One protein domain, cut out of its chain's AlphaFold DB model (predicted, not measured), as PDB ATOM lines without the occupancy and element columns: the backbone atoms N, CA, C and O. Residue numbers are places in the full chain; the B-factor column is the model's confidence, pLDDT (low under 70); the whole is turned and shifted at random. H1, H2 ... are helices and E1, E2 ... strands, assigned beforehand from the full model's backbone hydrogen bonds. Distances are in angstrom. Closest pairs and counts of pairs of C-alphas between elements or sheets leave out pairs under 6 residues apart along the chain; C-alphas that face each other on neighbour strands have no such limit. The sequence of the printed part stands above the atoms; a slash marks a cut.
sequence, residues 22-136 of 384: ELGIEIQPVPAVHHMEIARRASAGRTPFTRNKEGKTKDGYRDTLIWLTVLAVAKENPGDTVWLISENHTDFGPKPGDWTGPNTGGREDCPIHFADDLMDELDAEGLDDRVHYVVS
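Overview. This is residues 22 to 136 of the 384 residues of the protein "PIN_12 domain-containing protein" of Mycobacterium kubicae (UniProt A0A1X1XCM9). With little regular structure, loops surround a small core: H2 packs on E1 of the parallel sheet E1 E2, with H3 near H2. H1 sits off H2's beginning; residues 22 to 27 stick out. Of the 115 printed residues only 44 are in named elements, along the chain H1, H2, E1, H3, E2, and these 44 are mostly helix. Compact, radius of gyration of the C-alphas 14.3 A, it spans 45 by 36 by 30 A.

Along the chain. Find E1, residues 82 to 85, from (33.930, 36.652, 37.696); E2, 131 to 134, ends at (24.435, 32.444, 40.918). H2, 61 to 76, runs 22.4 A; H3 is 116 to 125, H1 35 to 44.

Arrangement. Between parallel E1 and E2, N 84 and O 132, 2.8 A apart, are within hydrogen-bond range. E1, H3, E2 form a strand-helix-strand unit, parallel neighbours joined through a helix, its crossover right-handed. The closest C-alphas of H2 and E1, Ala 74 and Val 82, are 6.1 A apart. H1 and H2 are close but not clearly touching; C-alphas 38 and 61, their closest, are 7.1 A apart. In H1, H2 and H3 every O i to N i+4 pair is within range.

Size, cuts and confidence. The printed part has no cut. Links H1 to H2 and E1 to H3 are long. Look for pLDDT under 70 at residues 50 to 58.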
ATOM      1  N   GLU A  22      34.204  52.206  51.751       95.56
ATOM      2  CA  GLU A  22      34.676  51.667  53.038       95.56
ATOM      3  C   GLU A  22      34.746  50.133  53.036       95.56
ATOM      4  O   GLU A  22      35.658  49.542  53.617       95.56
ATOM      5  N   LEU A  23      33.792  49.483  52.366       94.31
ATOM      6  CA  LEU A  23      33.739  48.030  52.207       94.31
ATOM      7  C   LEU A  23      34.669  47.508  51.098       94.31
ATOM      8  O   LEU A  23      34.729  46.298  50.884       94.31
ATOM      9  N   GLY A  24      35.393  48.389  50.398       93.56
ATOM     10  CA  GLY A  24      36.242  48.028  49.264       93.56
ATOM     11  C   GLY A  24      35.456  47.584  48.027       93.56
ATOM     12  O   GLY A  24      35.997  46.872  47.186       93.56
ATOM     13  N   ILE A  25      34.181  47.969  47.925       92.56
ATOM     14  CA  ILE A  25      33.318  47.652  46.787       92.56
ATOM     15  C   ILE A  25      33.527  48.710  45.705       92.56
ATOM     16  O   ILE A  25      33.230  49.890  45.893       92.56
ATOM     17  N   GLU A  26      34.007  48.273  44.547       91.56
ATOM     18  CA  GLU A  26      34.207  49.131  43.385       91.56
ATOM     19  C   GLU A  26      32.949  49.182  42.510       91.56
ATOM     20  O   GLU A  26      32.411  48.151  42.097       91.56
ATOM     21  N   ILE A  27      32.492  50.392  42.181       91.38
ATOM     22  CA  ILE A  27      31.410  50.590  41.214       91.38
ATOM     23  C   ILE A  27      32.007  50.599  39.814       91.38
ATOM     24  O   ILE A  27      32.661  51.558  39.405       91.38
ATOM     25  N   GLN A  28      31.726  49.538  39.065       91.25
ATOM     26  CA  GLN A  28      32.181  49.423  37.689       91.25
ATOM     27  C   GLN A  28      31.444  50.421  36.784       91.25
ATOM     28  O   GLN A  28      30.206  50.476  36.805       91.25
ATOM     29  N   PRO A  29      32.165  51.219  35.973       89.31
ATOM     30  CA  PRO A  29      31.527  52.110  35.023       89.31
ATOM     31  C   PRO A  29      30.780  51.303  33.958       89.31
ATOM     32  O   PRO A  29      31.155  50.188  33.597       89.31
ATOM     33  N   VAL A  30      29.725  51.895  33.396       86.19
ATOM     34  CA  VAL A  30      29.060  51.309  32.228       86.19
ATOM     35  C   VAL A  30      30.066  51.274  31.069       86.19
ATOM     36  O   VAL A  30      30.679  52.307  30.776       86.19
ATOM     37  N   PRO A  31      30.242  50.131  30.383       86.25
ATOM     38  CA  PRO A  31      31.210  50.018  29.306       86.25
ATOM     39  C   PRO A  31      30.859  50.974  28.162       86.25
ATOM     40  O   PRO A  31      29.688  51.224  27.860       86.25
ATOM     41  N   ALA A  32      31.888  51.484  27.483       86.81
ATOM     42  CA  ALA A  32      31.746  52.387  26.344       86.81
ATOM     43  C   ALA A  32      31.247  51.637  25.093       86.81
ATOM     44  O   ALA A  32      31.979  51.418  24.129       86.81
ATOM     45  N   VAL A  33      29.981  51.225  25.113       87.88
ATOM     46  CA  VAL A  33      29.342  50.463  24.039       87.88
ATOM     47  C   VAL A  33      28.553  51.408  23.146       87.88
ATOM     48  O   VAL A  33      27.758  52.234  23.599       87.88
ATOM     49  N   HIS A  34      28.743  51.279  21.835       89.50
ATOM     50  CA  HIS A  34      27.965  52.051  20.878       89.50
ATOM     51  C   HIS A  34      26.496  51.598  20.916       89.50
ATOM     52  O   HIS A  34      26.208  50.424  20.711       89.50
ATOM     53  N   HIS A  35      25.547  52.525  21.086       88.62
ATOM     54  CA  HIS A  35      24.108  52.215  21.195       88.62
ATOM     55  C   HIS A  35      23.556  51.387  20.020       88.62
ATOM     56  O   HIS A  35      22.591  50.643  20.177       88.62
ATOM     57  N   MET A  36      24.183  51.475  18.842       88.88
ATOM     58  CA  MET A  36      23.839  50.625  17.693       88.88
ATOM     59  C   MET A  36      24.040  49.128  17.968       88.88
ATOM     60  O   MET A  36      23.292  48.318  17.434       88.88
ATOM     61  N   GLU A  37      25.008  48.749  18.802       87.19
ATOM     62  CA  GLU A  37      25.215  47.352  19.190       87.19
ATOM     63  C   GLU A  37      24.082  46.855  20.091       87.19
ATOM     64  O   GLU A  37      23.544  45.768  19.881       87.19
ATOM     65  N   ILE A  38      23.634  47.696  21.024       89.38
ATOM     66  CA  ILE A  38      22.475  47.396  21.871       89.38
ATOM     67  C   ILE A  38      21.212  47.265  21.006       89.38
ATOM     68  O   ILE A  38      20.463  46.299  21.139       89.38
ATOM     69  N   ALA A  39      21.013  48.175  20.047       87.25
ATOM     70  CA  ALA A  39      19.910  48.096  19.090       87.25
ATOM     71  C   ALA A  39      19.982  46.830  18.214       87.25
ATOM     72  O   ALA A  39      18.954  46.205  17.947       87.25
ATOM     73  N   ARG A  40      21.187  46.415  17.798       87.50
ATOM     74  CA  ARG A  40      21.407  45.174  17.044       87.50
ATOM     75  C   ARG A  40      20.979  43.958  17.865       87.50
ATOM     76  O   ARG A  40      20.192  43.159  17.358       87.50
ATOM     77  N   ARG A  41      21.419  43.853  19.123       88.75
ATOM     78  CA  ARG A  41      21.006  42.789  20.060       88.75
ATOM     79  C   ARG A  41      19.493  42.751  20.253       88.75
ATOM     80  O   ARG A  41      18.883  41.704  20.050       88.75
ATOM     81  N   ALA A  42      18.886  43.907  20.522       86.62
ATOM     82  CA  ALA A  42      17.439  44.036  20.677       86.62
ATOM     83  C   ALA A  42      16.674  43.587  19.421       86.62
ATOM     84  O   ALA A  42      15.693  42.850  19.512       86.62
ATOM     85  N   SER A  43      17.142  43.986  18.232       84.75
ATOM     86  CA  SER A  43      16.521  43.602  16.957       84.75
ATOM     87  C   SER A  43      16.639  42.102  16.661       84.75
ATOM     88  O   SER A  43      15.717  41.508  16.098       84.75
ATOM     89  N   ALA A  44      17.745  41.486  17.091       84.38
ATOM     90  CA  ALA A  44      17.983  40.055  16.987       84.38
ATOM     91  C   ALA A  44      17.199  39.244  18.034       84.38
ATOM     92  O   ALA A  44      17.104  38.030  17.891       84.38
ATOM     93  N   GLY A  45      16.612  39.899  19.045       81.31
ATOM     94  CA  GLY A  45      15.924  39.227  20.149       81.31
ATOM     95  C   GLY A  45      16.862  38.364  20.987       81.31
ATOM     96  O   GLY A  45      16.434  37.319  21.463       81.31
ATOM     97  N   ARG A  46      18.133  38.774  21.090       84.88
ATOM     98  CA  ARG A  46      19.137  38.084  21.901       84.88
ATOM     99  C   ARG A  46      18.938  38.407  23.366       84.88
ATOM    100  O   ARG A  46      18.761  39.581  23.696       84.88
ATOM    101  N   THR A  47      19.048  37.411  24.233       86.06
ATOM    102  CA  THR A  47      19.069  37.615  25.687       86.06
ATOM    103  C   THR A  47      20.067  38.724  26.067       86.06
ATOM    104  O   THR A  47      21.154  38.782  25.487       86.06
ATOM    105  N   PRO A  48      19.717  39.666  26.968       86.56
ATOM    106  CA  PRO A  48      18.509  39.752  27.804       86.56
ATOM    107  C   PRO A  48      17.300  40.447  27.145       86.56
ATOM    108  O   PRO A  48      16.294  40.723  27.797       86.56
ATOM    109  N   PHE A  49      17.336  40.705  25.835       80.88
ATOM    110  CA  PHE A  49      16.152  41.107  25.072       80.88
ATOM    111  C   PHE A  49      15.302  39.888  24.717       80.88
ATOM    112  O   PHE A  49      15.292  39.410  23.583       80.88
ATOM    113  N   THR A  50      14.540  39.395  25.687       67.81
ATOM    114  CA  THR A  50      13.593  38.308  25.438       67.81
ATOM    115  C   THR A  50      12.351  38.834  24.713       67.81
ATOM    116  O   THR A  50      11.777  39.879  25.045       67.81
ATOM    117  N   ARG A  51      11.906  38.115  23.675       59.50
ATOM    118  CA  ARG A  51      10.577  38.350  23.098       59.50
ATOM    119  C   ARG A  51       9.541  37.745  24.026       59.50
ATOM    120  O   ARG A  51       9.554  36.541  24.279       59.50
ATOM    121  N   ASN A  52       8.621  38.571  24.506       59.53
ATOM    122  CA  ASN A  52       7.459  38.061  25.208       59.53
ATOM    123  C   ASN A  52       6.514  37.342  24.217       59.53
ATOM    124  O   ASN A  52       6.660  37.423  22.992       59.53
ATOM    125  N   LYS A  53       5.504  36.648  24.753       49.31
ATOM    126  CA  LYS A  53       4.516  35.877  23.973       49.31
ATOM    127  C   LYS A  53       3.691  36.719  22.985       49.31
ATOM    128  O   LYS A  53       3.050  36.165  22.102       49.31
ATOM    129  N   GLU A  54       3.713  38.043  23.113       48.16
ATOM    130  CA  GLU A  54       3.004  38.992  22.243       48.16
ATOM    131  C   GLU A  54       3.885  39.484  21.082       48.16
ATOM    132  O   GLU A  54       3.484  40.365  20.321       48.16
ATOM    133  N   GLY A  55       5.109  38.958  20.957       53.12
ATOM    134  CA  GLY A  55       6.092  39.432  19.985       53.12
ATOM    135  C   GLY A  55       6.669  40.809  20.325       53.12
ATOM    136  O   GLY A  55       7.383  41.377  19.498       53.12
ATOM    137  N   LYS A  56       6.391  41.343  21.522       55.34
ATOM    138  CA  LYS A  56       7.029  42.554  22.038       55.34
ATOM    139  C   LYS A  56       8.331  42.167  22.721       55.34
ATOM    140  O   LYS A  56       8.367  41.320  23.612       55.34
ATOM    141  N   THR A  57       9.413  42.796  22.299       60.62
ATOM    142  CA  THR A  57      10.688  42.700  23.003       60.62
ATOM    143  C   THR A  57      10.527  43.387  24.357       60.62
ATOM    144  O   THR A  57      10.123  44.552  24.404       60.62
ATOM    145  N   LYS A  58      10.799  42.669  25.452       68.81
ATOM    146  CA  LYS A  58      10.988  43.294  26.766       68.81
ATOM    147  C   LYS A  58      12.131  44.302  26.643       68.81
ATOM    148  O   LYS A  58      13.089  44.054  25.912       68.81
ATOM    149  N   ASP A  59      12.029  45.441  27.323       73.31
ATOM    150  CA  ASP A  59      13.146  46.381  27.369       73.31
ATOM    151  C   ASP A  59      14.277  45.787  28.221       73.31
ATOM    152  O   ASP A  59      14.277  45.892  29.444       73.31
ATOM    153  N   GLY A  60      15.202  45.100  27.553       83.56
ATOM    154  CA  GLY A  60      16.400  44.501  28.131       83.56
ATOM    155  C   GLY A  60      17.605  45.437  28.101       83.56
ATOM    156  O   GLY A  60      18.732  44.960  28.211       83.56
ATOM    157  N   TYR A  61      17.419  46.751  27.905       89.44
ATOM    158  CA  TYR A  61      18.535  47.694  27.781       89.44
ATOM    159  C   TYR A  61      19.424  47.695  29.028       89.44
ATOM    160  O   TYR A  61      20.636  47.517  28.917       89.44
ATOM    161  N   ARG A  62      18.820  47.834  30.219       90.50
ATOM    162  CA  ARG A  62      19.539  47.792  31.504       90.50
ATOM    163  C   ARG A  62      20.313  46.487  31.654       90.50
ATOM    164  O   ARG A  62      21.505  46.511  31.940       90.50
ATOM    165  N   ASP A  63      19.640  45.367  31.439       91.88
ATOM    166  CA  ASP A  63      20.222  44.044  31.651       91.88
ATOM    167  C   ASP A  63      21.317  43.752  30.608       91.88
ATOM    168  O   ASP A  63      22.318  43.108  30.910       91.88
ATOM    169  N   THR A  64      21.202  44.324  29.404       92.62
ATOM    170  CA  THR A  64      22.256  44.275  28.380       92.62
ATOM    171  C   THR A  64      23.490  45.044  28.819       92.62
ATOM    172  O   THR A  64      24.600  44.573  28.593       92.62
ATOM    173  N   LEU A  65      23.322  46.213  29.444       93.25
ATOM    174  CA  LEU A  65      24.455  46.949  29.998       93.25
ATOM    175  C   LEU A  65      25.126  46.163  31.124       93.25
ATOM    176  O   LEU A  65      26.345  46.063  31.105       93.25
ATOM    177  N   ILE A  66      24.353  45.547  32.027       94.44
ATOM    178  CA  ILE A  66      24.889  44.669  33.082       94.44
ATOM    179  C   ILE A  66      25.724  43.544  32.462       94.44
ATOM    180  O   ILE A  66      26.880  43.361  32.835       94.44
ATOM    181  N   TRP A  67      25.174  42.833  31.475       95.50
ATOM    182  CA  TRP A  67      25.886  41.748  30.801       95.50
ATOM    183  C   TRP A  67      27.179  42.223  30.120       95.50
ATOM    184  O   TRP A  67      28.234  41.609  30.260       95.50
ATOM    185  N   LEU A  68      27.131  43.357  29.419       94.25
ATOM    186  CA  LEU A  68      28.314  43.926  28.774       94.25
ATOM    187  C   LEU A  68      29.363  44.397  29.790       94.25
ATOM    188  O   LEU A  68      30.555  44.302  29.498       94.25
ATOM    189  N   THR A  69      28.946  44.865  30.971       95.19
ATOM    190  CA  THR A  69      29.860  45.163  32.081       95.19
ATOM    191  C   THR A  69      30.549  43.892  32.569       95.19
ATOM    192  O   THR A  69      31.765  43.903  32.715       95.19
ATOM    193  N   VAL A  70      29.820  42.782  32.750       96.12
ATOM    194  CA  VAL A  70      30.410  41.485  33.150       96.12
ATOM    195  C   VAL A  70      31.496  41.050  32.164       96.12
ATOM    196  O   VAL A  70      32.609  40.722  32.577       96.12
ATOM    197  N   LEU A  71      31.211  41.115  30.858       95.38
ATOM    198  CA  LEU A  71      32.193  40.777  29.822       95.38
ATOM    199  C   LEU A  71      33.414  41.706  29.850       95.38
ATOM    200  O   LEU A  71      34.538  41.242  29.664       95.38
ATOM    201  N   ALA A  72      33.215  43.010  30.065       94.69
ATOM    202  CA  ALA A  72      34.313  43.969  30.162       94.69
ATOM    203  C   ALA A  72      35.212  43.667  31.371       94.69
ATOM    204  O   ALA A  72      36.421  43.517  31.203       94.69
ATOM    205  N   VAL A  73      34.618  43.463  32.550       95.19
ATOM    206  CA  VAL A  73      35.337  43.128  33.790       95.19
ATOM    207  C   VAL A  73      36.146  41.840  33.630       95.19
ATOM    208  O   VAL A  73      37.321  41.811  33.996       95.19
ATOM    209  N   ALA A  74      35.565  40.793  33.038       96.06
ATOM    210  CA  ALA A  74      36.260  39.523  32.822       96.06
ATOM    211  C   ALA A  74      37.465  39.657  31.872       96.06
ATOM    212  O   ALA A  74      38.516  39.055  32.102       96.06
ATOM    213  N   LYS A  75      37.338  40.484  30.826       94.12
ATOM    214  CA  LYS A  75      38.421  40.763  29.867       94.12
ATOM    215  C   LYS A  75      39.536  41.615  30.463       94.12
ATOM    216  O   LYS A  75      40.706  41.383  30.164       94.12
ATOM    217  N   GLU A  76      39.179  42.609  31.269       94.50
ATOM    218  CA  GLU A  76      40.133  43.514  31.915       94.50
ATOM    219  C   GLU A  76      40.912  42.822  33.038       94.50
ATOM    220  O   GLU A  76      42.064  43.177  33.292       94.50
ATOM    221  N   ASN A  77      40.338  41.770  33.630       94.56
ATOM    222  CA  ASN A  77      40.927  41.007  34.727       94.56
ATOM    223  C   ASN A  77      41.167  39.541  34.329       94.56
ATOM    224  O   ASN A  77      40.514  38.638  34.849       94.56
ATOM    225  N   PRO A  78      42.118  39.236  33.422       93.44
ATOM    226  CA  PRO A  78      42.319  37.894  32.871       93.44
ATOM    227  C   PRO A  78      42.869  36.859  33.872       93.44
ATOM    228  O   PRO A  78      43.064  35.713  33.479       93.44
ATOM    229  N   GLY A  79      43.144  37.224  35.124       94.06
ATOM    230  CA  GLY A  79      43.522  36.281  36.183       94.06
ATOM    231  C   GLY A  79      42.355  35.817  37.056       94.06
ATOM    232  O   GLY A  79      42.507  34.840  37.786       94.06
ATOM    233  N   ASP A  80      41.207  36.490  36.971       95.00
ATOM    234  CA  ASP A  80      40.182  36.410  38.008       95.00
ATOM    235  C   ASP A  80      38.961  35.602  37.557       95.00
ATOM    236  O   ASP A  80      38.601  35.556  36.380       95.00
ATOM    237  N   THR A  81      38.295  34.953  38.506       95.44
ATOM    238  CA  THR A  81      36.966  34.371  38.280       95.44
ATOM    239  C   THR A  81      35.915  35.445  38.536       95.44
ATOM    240  O   THR A  81      35.954  36.106  39.574       95.44
ATOM    241  N   VAL A  82      34.976  35.626  37.609       96.81
ATOM    242  CA  VAL A  82      33.930  36.652  37.696       96.81
ATOM    243  C   VAL A  82      32.591  35.985  37.964       96.81
ATOM    244  O   VAL A  82      32.165  35.110  37.220       96.81
ATOM    245  N   TRP A  83      31.899  36.432  39.006       97.31
ATOM    246  CA  TRP A  83      30.576  35.930  39.364       97.31
ATOM    247  C   TRP A  83      29.528  37.013  39.145       97.31
ATOM    248  O   TRP A  83      29.606  38.089  39.741       97.31
ATOM    249  N   LEU A  84      28.528  36.728  38.311       97.31
ATOM    250  CA  LEU A  84      27.293  37.499  38.301       97.31
ATOM    251  C   LEU A  84      26.383  36.955  39.402       97.31
ATOM    252  O   LEU A  84      25.994  35.790  39.371       97.31
ATOM    253  N   ILE A  85      26.015  37.816  40.346       96.06
ATOM    254  CA  ILE A  85      25.040  37.501  41.391       96.06
ATOM    255  C   ILE A  85      23.753  38.255  41.068       96.06
ATOM    256  O   ILE A  85      23.741  39.487  41.065       96.06
ATOM    257  N   SER A  86      22.679  37.539  40.740       93.06
ATOM    258  CA  SER A  86      21.389  38.166  40.429       93.06
ATOM    259  C   SER A  86      20.241  37.173  40.494       93.06
ATOM    260  O   SER A  86      20.275  36.146  39.827       93.06
ATOM    261  N   GLU A  87      19.149  37.534  41.163       88.44
ATOM    262  CA  GLU A  87      17.920  36.731  41.155       88.44
ATOM    263  C   GLU A  87      17.206  36.733  39.793       88.44
ATOM    264  O   GLU A  87      16.290  35.939  39.572       88.44
ATOM    265  N   ASN A  88      17.605  37.613  38.862       86.94
ATOM    266  CA  ASN A  88      16.963  37.773  37.558       86.94
ATOM    267  C   ASN A  88      17.337  36.658  36.564       86.94
ATOM    268  O   ASN A  88      17.851  36.895  35.466       86.94
ATOM    269  N   HIS A  89      17.005  35.421  36.917       84.38
ATOM    270  CA  HIS A  89      17.256  34.256  36.077       84.38
ATOM    271  C   HIS A  89      16.437  34.274  34.781       84.38
ATOM    272  O   HIS A  89      16.724  33.516  33.866       84.38
ATOM    273  N   THR A  90      15.392  35.103  34.676       82.12
ATOM    274  CA  THR A  90      14.593  35.192  33.442       82.12
ATOM    275  C   THR A  90      15.338  35.869  32.302       82.12
ATOM    276  O   THR A  90      15.071  35.556  31.143       82.12
ATOM    277  N   ASP A  91      16.255  36.780  32.633       86.50
ATOM    278  CA  ASP A  91      17.035  37.531  31.654       86.50
ATOM    279  C   ASP A  91      18.491  37.062  31.576       86.50
ATOM    280  O   ASP A  91      19.134  37.319  30.567       86.50
ATOM    281  N   PHE A  92      19.024  36.391  32.602       92.31
ATOM    282  CA  PHE A  92      20.410  35.901  32.597       92.31
ATOM    283  C   PHE A  92      20.525  34.380  32.661       92.31
ATOM    284  O   PHE A  92      21.473  33.820  32.121       92.31
ATOM    285  N   GLY A  93      19.573  33.721  33.317       89.88
ATOM    286  CA  GLY A  93      19.605  32.290  33.583       89.88
ATOM    287  C   GLY A  93      19.060  31.440  32.440       89.88
ATOM    288  O   GLY A  93      18.530  31.953  31.448       89.88
ATOM    289  N   PRO A  94      19.170  30.115  32.577       88.62
ATOM    290  CA  PRO A  94      18.714  29.187  31.571       88.62
ATOM    291  C   PRO A  94      17.189  29.052  31.652       88.62
ATOM    292  O   PRO A  94      16.492  29.658  32.477       88.62
ATOM    293  N   LYS A  95      16.625  28.221  30.779       81.31
ATOM    294  CA  LYS A  95      15.207  27.872  30.889       81.31
ATOM    295  C   LYS A  95      14.991  27.095  32.199       81.31
ATOM    296  O   LYS A  95      15.824  26.263  32.547       81.31
ATOM    297  N   PRO A  96      13.861  27.297  32.907       77.12
ATOM    298  CA  PRO A  96      13.583  26.542  34.124       77.12
ATOM    299  C   PRO A  96      13.653  25.030  33.887       77.12
ATOM    300  O   PRO A  96      12.948  24.522  33.009       77.12
ATOM    301  N   GLY A  97      14.467  24.341  34.690       75.44
ATOM    302  CA  GLY A  97      14.778  22.917  34.546       75.44
ATOM    303  C   GLY A  97      16.097  22.615  33.832       75.44
ATOM    304  O   GLY A  97      16.556  21.487  33.939       75.44
ATOM    305  N   ASP A  98      16.716  23.598  33.175       84.88
ATOM    306  CA  ASP A  98      18.010  23.451  32.496       84.88
ATOM    307  C   ASP A  98      19.158  24.119  33.287       84.88
ATOM    308  O   ASP A  98      20.098  24.659  32.704       84.88
ATOM    309  N   TRP A  99      19.058  24.142  34.621       89.06
ATOM    310  CA  TRP A  99      19.882  24.971  35.509       89.06
ATOM    311  C   TRP A  99      21.382  24.689  35.415       89.06
ATOM    312  O   TRP A  99      22.166  25.630  35.374       89.06
ATOM    313  N   THR A 100      21.779  23.421  35.309       89.50
ATOM    314  CA  THR A 100      23.188  23.001  35.151       89.50
ATOM    315  C   THR A 100      23.405  22.192  33.869       89.50
ATOM    316  O   THR A 100      24.336  21.393  33.761       89.50
ATOM    317  N   GLY A 101      22.486  22.318  32.910       86.88
ATOM    318  CA  GLY A 101      22.441  21.521  31.684       86.88
ATOM    319  C   GLY A 101      21.037  20.994  31.376       86.88
ATOM    320  O   GLY A 101      20.134  21.150  32.195       86.88
ATOM    321  N   PRO A 102      20.826  20.363  30.206       82.25
ATOM    322  CA  PRO A 102      19.490  19.994  29.738       82.25
ATOM    323  C   PRO A 102      18.738  19.058  30.696       82.25
ATOM    324  O   PRO A 102      19.098  17.890  30.840       82.25
ATOM    325  N   ASN A 103      17.635  19.539  31.272       78.06
ATOM    326  CA  ASN A 103      16.810  18.863  32.279       78.06
ATOM    327  C   ASN A 103      17.589  18.421  33.534       78.06
ATOM    328  O   ASN A 103      17.281  17.376  34.115       78.06
ATOM    329  N   THR A 104      18.614  19.177  33.933       81.31
ATOM    330  CA  THR A 104      19.465  18.873  35.090       81.31
ATOM    331  C   THR A 104      19.685  20.090  35.982       81.31
ATOM    332  O   THR A 104      19.662  21.227  35.510       81.31
ATOM    333  N   GLY A 105      19.948  19.815  37.259       83.19
ATOM    334  CA  GLY A 105      20.216  20.824  38.278       83.19
ATOM    335  C   GLY A 105      18.960  21.474  38.857       83.19
ATOM    336  O   GLY A 105      17.840  21.242  38.389       83.19
ATOM    337  N   GLY A 106      19.162  22.274  39.895       84.62
ATOM    338  CA  GLY A 106      18.189  23.140  40.550       84.62
ATOM    339  C   GLY A 106      18.593  24.608  40.444       84.62
ATOM    340  O   GLY A 106      19.752  24.934  40.199       84.62
ATOM    341  N   ARG A 107      17.630  25.515  40.640       85.88
ATOM    342  CA  ARG A 107      17.880  26.967  40.616       85.88
ATOM    343  C   ARG A 107      18.919  27.398  41.651       85.88
ATOM    344  O   ARG A 107      19.636  28.368  41.426       85.88
ATOM    345  N   GLU A 108      18.945  26.686  42.770       88.06
ATOM    346  CA  GLU A 108      19.803  26.970  43.917       88.06
ATOM    347  C   GLU A 108      21.194  26.312  43.805       88.06
ATOM    348  O   GLU A 108      22.003  26.435  44.721       88.06
ATOM    349  N   ASP A 109      21.493  25.626  42.693       89.75
ATOM    350  CA  ASP A 109      22.841  25.108  42.443       89.75
ATOM    351  C   ASP A 109      23.845  26.263  42.266       89.75
ATOM    352  O   ASP A 109      23.495  27.389  41.899       89.75
ATOM    353  N   CYS A 110      25.128  25.992  42.511       92.88
ATOM    354  CA  CYS A 110      26.189  26.981  42.355       92.88
ATOM    355  C   CYS A 110      27.437  26.354  41.703       92.88
ATOM    356  O   CYS A 110      28.061  25.478  42.308       92.88
ATOM    357  N   PRO A 111      27.848  26.794  40.495       94.81
ATOM    358  CA  PRO A 111      27.165  27.756  39.625       94.81
ATOM    359  C   PRO A 111      25.957  27.153  38.889       94.81
ATOM    360  O   PRO A 111      25.909  25.949  38.633       94.81
ATOM    361  N   ILE A 112      25.037  28.015  38.452       94.81
ATOM    362  CA  ILE A 112      24.077  27.697  37.384       94.81
ATOM    363  C   ILE A 112      24.579  28.213  36.030       94.81
ATOM    364  O   ILE A 112      25.451  29.078  35.944       94.81
ATOM    365  N   HIS A 113      24.012  27.686  34.950       95.31
ATOM    366  CA  HIS A 113      24.277  28.144  33.591       95.31
ATOM    367  C   HIS A 113      23.654  29.513  33.318       95.31
ATOM    368  O   HIS A 113      22.645  29.894  33.912       95.31
ATOM    369  N   PHE A 114      24.214  30.233  32.349       95.75
ATOM    370  CA  PHE A 114      23.520  31.353  31.723       95.75
ATOM    371  C   PHE A 114      22.529  30.862  30.654       95.75
ATOM    372  O   PHE A 114      22.512  29.691  30.272       95.75
ATOM    373  N   ALA A 115      21.703  31.771  30.135       92.12
ATOM    374  CA  ALA A 115      20.910  31.525  28.934       92.12
ATOM    375  C   ALA A 115      21.792  31.146  27.729       92.12
ATOM    376  O   ALA A 115      22.891  31.679  27.584       92.12
ATOM    377  N   ASP A 116      21.258  30.320  26.820       91.31
ATOM    378  CA  ASP A 116      21.956  29.804  25.627       91.31
ATOM    379  C   ASP A 116      22.725  30.904  24.852       91.31
ATOM    380  O   ASP A 116      23.919  30.772  24.613       91.31
ATOM    381  N   ASP A 117      22.074  32.037  24.546       91.75
ATOM    382  CA  ASP A 117      22.700  33.163  23.825       91.75
ATOM    383  C   ASP A 117      23.899  33.781  24.572       91.75
ATOM    384  O   ASP A 117      24.816  34.306  23.942       91.75
ATOM    385  N   LEU A 118      23.866  33.789  25.908       95.12
ATOM    386  CA  LEU A 118      24.928  34.359  26.740       95.12
ATOM    387  C   LEU A 118      26.094  33.374  26.874       95.12
ATOM    388  O   LEU A 118      27.244  33.798  26.818       95.12
ATOM    389  N   MET A 119      25.800  32.075  26.981       95.19
ATOM    390  CA  MET A 119      26.810  31.012  26.933       95.19
ATOM    391  C   MET A 119      27.561  31.032  25.598       95.19
ATOM    392  O   MET A 119      28.786  31.065  25.597       95.19
ATOM    393  N   ASP A 120      26.850  31.147  24.469       95.06
ATOM    394  CA  ASP A 120      27.466  31.286  23.140       95.06
ATOM    395  C   ASP A 120      28.412  32.504  23.058       95.06
ATOM    396  O   ASP A 120      29.426  32.477  22.354       95.06
ATOM    397  N   GLU A 121      28.084  33.601  23.752       94.81
ATOM    398  CA  GLU A 121      28.944  34.786  23.831       94.81
ATOM    399  C   GLU A 121      30.174  34.564  24.721       94.81
ATOM    400  O   GLU A 121      31.256  35.027  24.356       94.81
ATOM    401  N   LEU A 122      30.038  33.852  25.845       96.88
ATOM    402  CA  LEU A 122      31.175  33.473  26.690       96.88
ATOM    403  C   LEU A 122      32.140  32.557  25.938       96.88
ATOM    404  O   LEU A 122      33.334  32.852  25.898       96.88
ATOM    405  N   ASP A 123      31.627  31.521  25.274       96.81
ATOM    406  CA  ASP A 123      32.415  30.583  24.470       96.81
ATOM    407  C   ASP A 123      33.173  31.313  23.351       96.81
ATOM    408  O   ASP A 123      34.363  31.085  23.120       96.81
ATOM    409  N   ALA A 124      32.499  32.232  22.647       95.94
ATOM    410  CA  ALA A 124      33.106  33.004  21.561       95.94
ATOM    411  C   ALA A 124      34.243  33.926  22.034       95.94
ATOM    412  O   ALA A 124      35.132  34.262  21.246       95.94
ATOM    413  N   GLU A 125      34.205  34.342  23.298       94.81
ATOM    414  CA  GLU A 125      35.199  35.210  23.936       94.81
ATOM    415  C   GLU A 125      36.227  34.416  24.770       94.81
ATOM    416  O   GLU A 125      37.194  35.007  25.251       94.81
ATOM    417  N   GLY A 126      36.055  33.093  24.909       95.94
ATOM    418  CA  GLY A 126      36.894  32.221  25.739       95.94
ATOM    419  C   GLY A 126      36.804  32.549  27.231       95.94
ATOM    420  O   GLY A 126      37.834  32.646  27.897       95.94
ATOM    421  N   LEU A 127      35.590  32.822  27.717       96.81
ATOM    422  CA  LEU A 127      35.286  33.234  29.094       96.81
ATOM    423  C   LEU A 127      34.392  32.227  29.846       96.81
ATOM    424  O   LEU A 127      34.016  32.479  30.993       96.81
ATOM    425  N   ASP A 128      34.028  31.118  29.208       94.25
ATOM    426  CA  ASP A 128      33.079  30.107  29.688       94.25
ATOM    427  C   ASP A 128      33.546  29.368  30.948       94.25
ATOM    428  O   ASP A 128      32.735  28.993  31.795       94.25
ATOM    429  N   ASP A 129      34.856  29.235  31.131       94.25
ATOM    430  CA  ASP A 129      35.470  28.603  32.298       94.25
ATOM    431  C   ASP A 129      35.611  29.542  33.509       94.25
ATOM    432  O   ASP A 129      36.087  29.118  34.562       94.25
ATOM    433  N   ARG A 130      35.229  30.819  33.371       94.88
ATOM    434  CA  ARG A 130      35.587  31.872  34.338       94.88
ATOM    435  C   ARG A 130      34.486  32.835  34.715       94.88
ATOM    436  O   ARG A 130      34.616  33.513  35.737       94.88
ATOM    437  N   VAL A 131      33.462  32.965  33.882       97.75
ATOM    438  CA  VAL A 131      32.289  33.773  34.194       97.75
ATOM    439  C   VAL A 131      31.191  32.832  34.654       97.75
ATOM    440  O   VAL A 131      30.746  31.963  33.909       97.75
ATOM    441  N   HIS A 132      30.748  33.008  35.890       97.44
ATOM    442  CA  HIS A 132      29.776  32.133  36.531       97.44
ATOM    443  C   HIS A 132      28.541  32.909  36.975       97.44
ATOM    444  O   HIS A 132      28.598  34.121  37.202       97.44
ATOM    445  N   TYR A 133      27.420  32.202  37.103       97.50
ATOM    446  CA  TYR A 133      26.147  32.773  37.515       97.50
ATOM    447  C   TYR A 133      25.627  32.094  38.780       97.50
ATOM    448  O   TYR A 133      25.678  30.870  38.911       97.50
ATOM    449  N   VAL A 134      25.108  32.900  39.701       95.94
ATOM    450  CA  VAL A 134      24.435  32.444  40.918       95.94
ATOM    451  C   VAL A 134      23.284  33.390  41.249       95.94
ATOM    452  O   VAL A 134      23.347  34.599  41.001       95.94
ATOM    453  N   VAL A 135      22.193  32.842  41.783       92.44
ATOM    454  CA  VAL A 135      20.958  33.611  41.988       92.44
ATOM    455  C   VAL A 135      20.969  34.479  43.244       92.44
ATOM    456  O   VAL A 135      20.199  35.434  43.304       92.44
ATOM    457  N   SER A 136      21.842  34.205  44.217       91.94
ATOM    458  CA  SER A 136      21.918  34.960  45.473       91.94
ATOM    459  C   SER A 136      23.337  35.027  46.043       91.94
ATOM    460  O   SER A 136      24.194  34.186  45.753       91.94
TER     461      SER A 136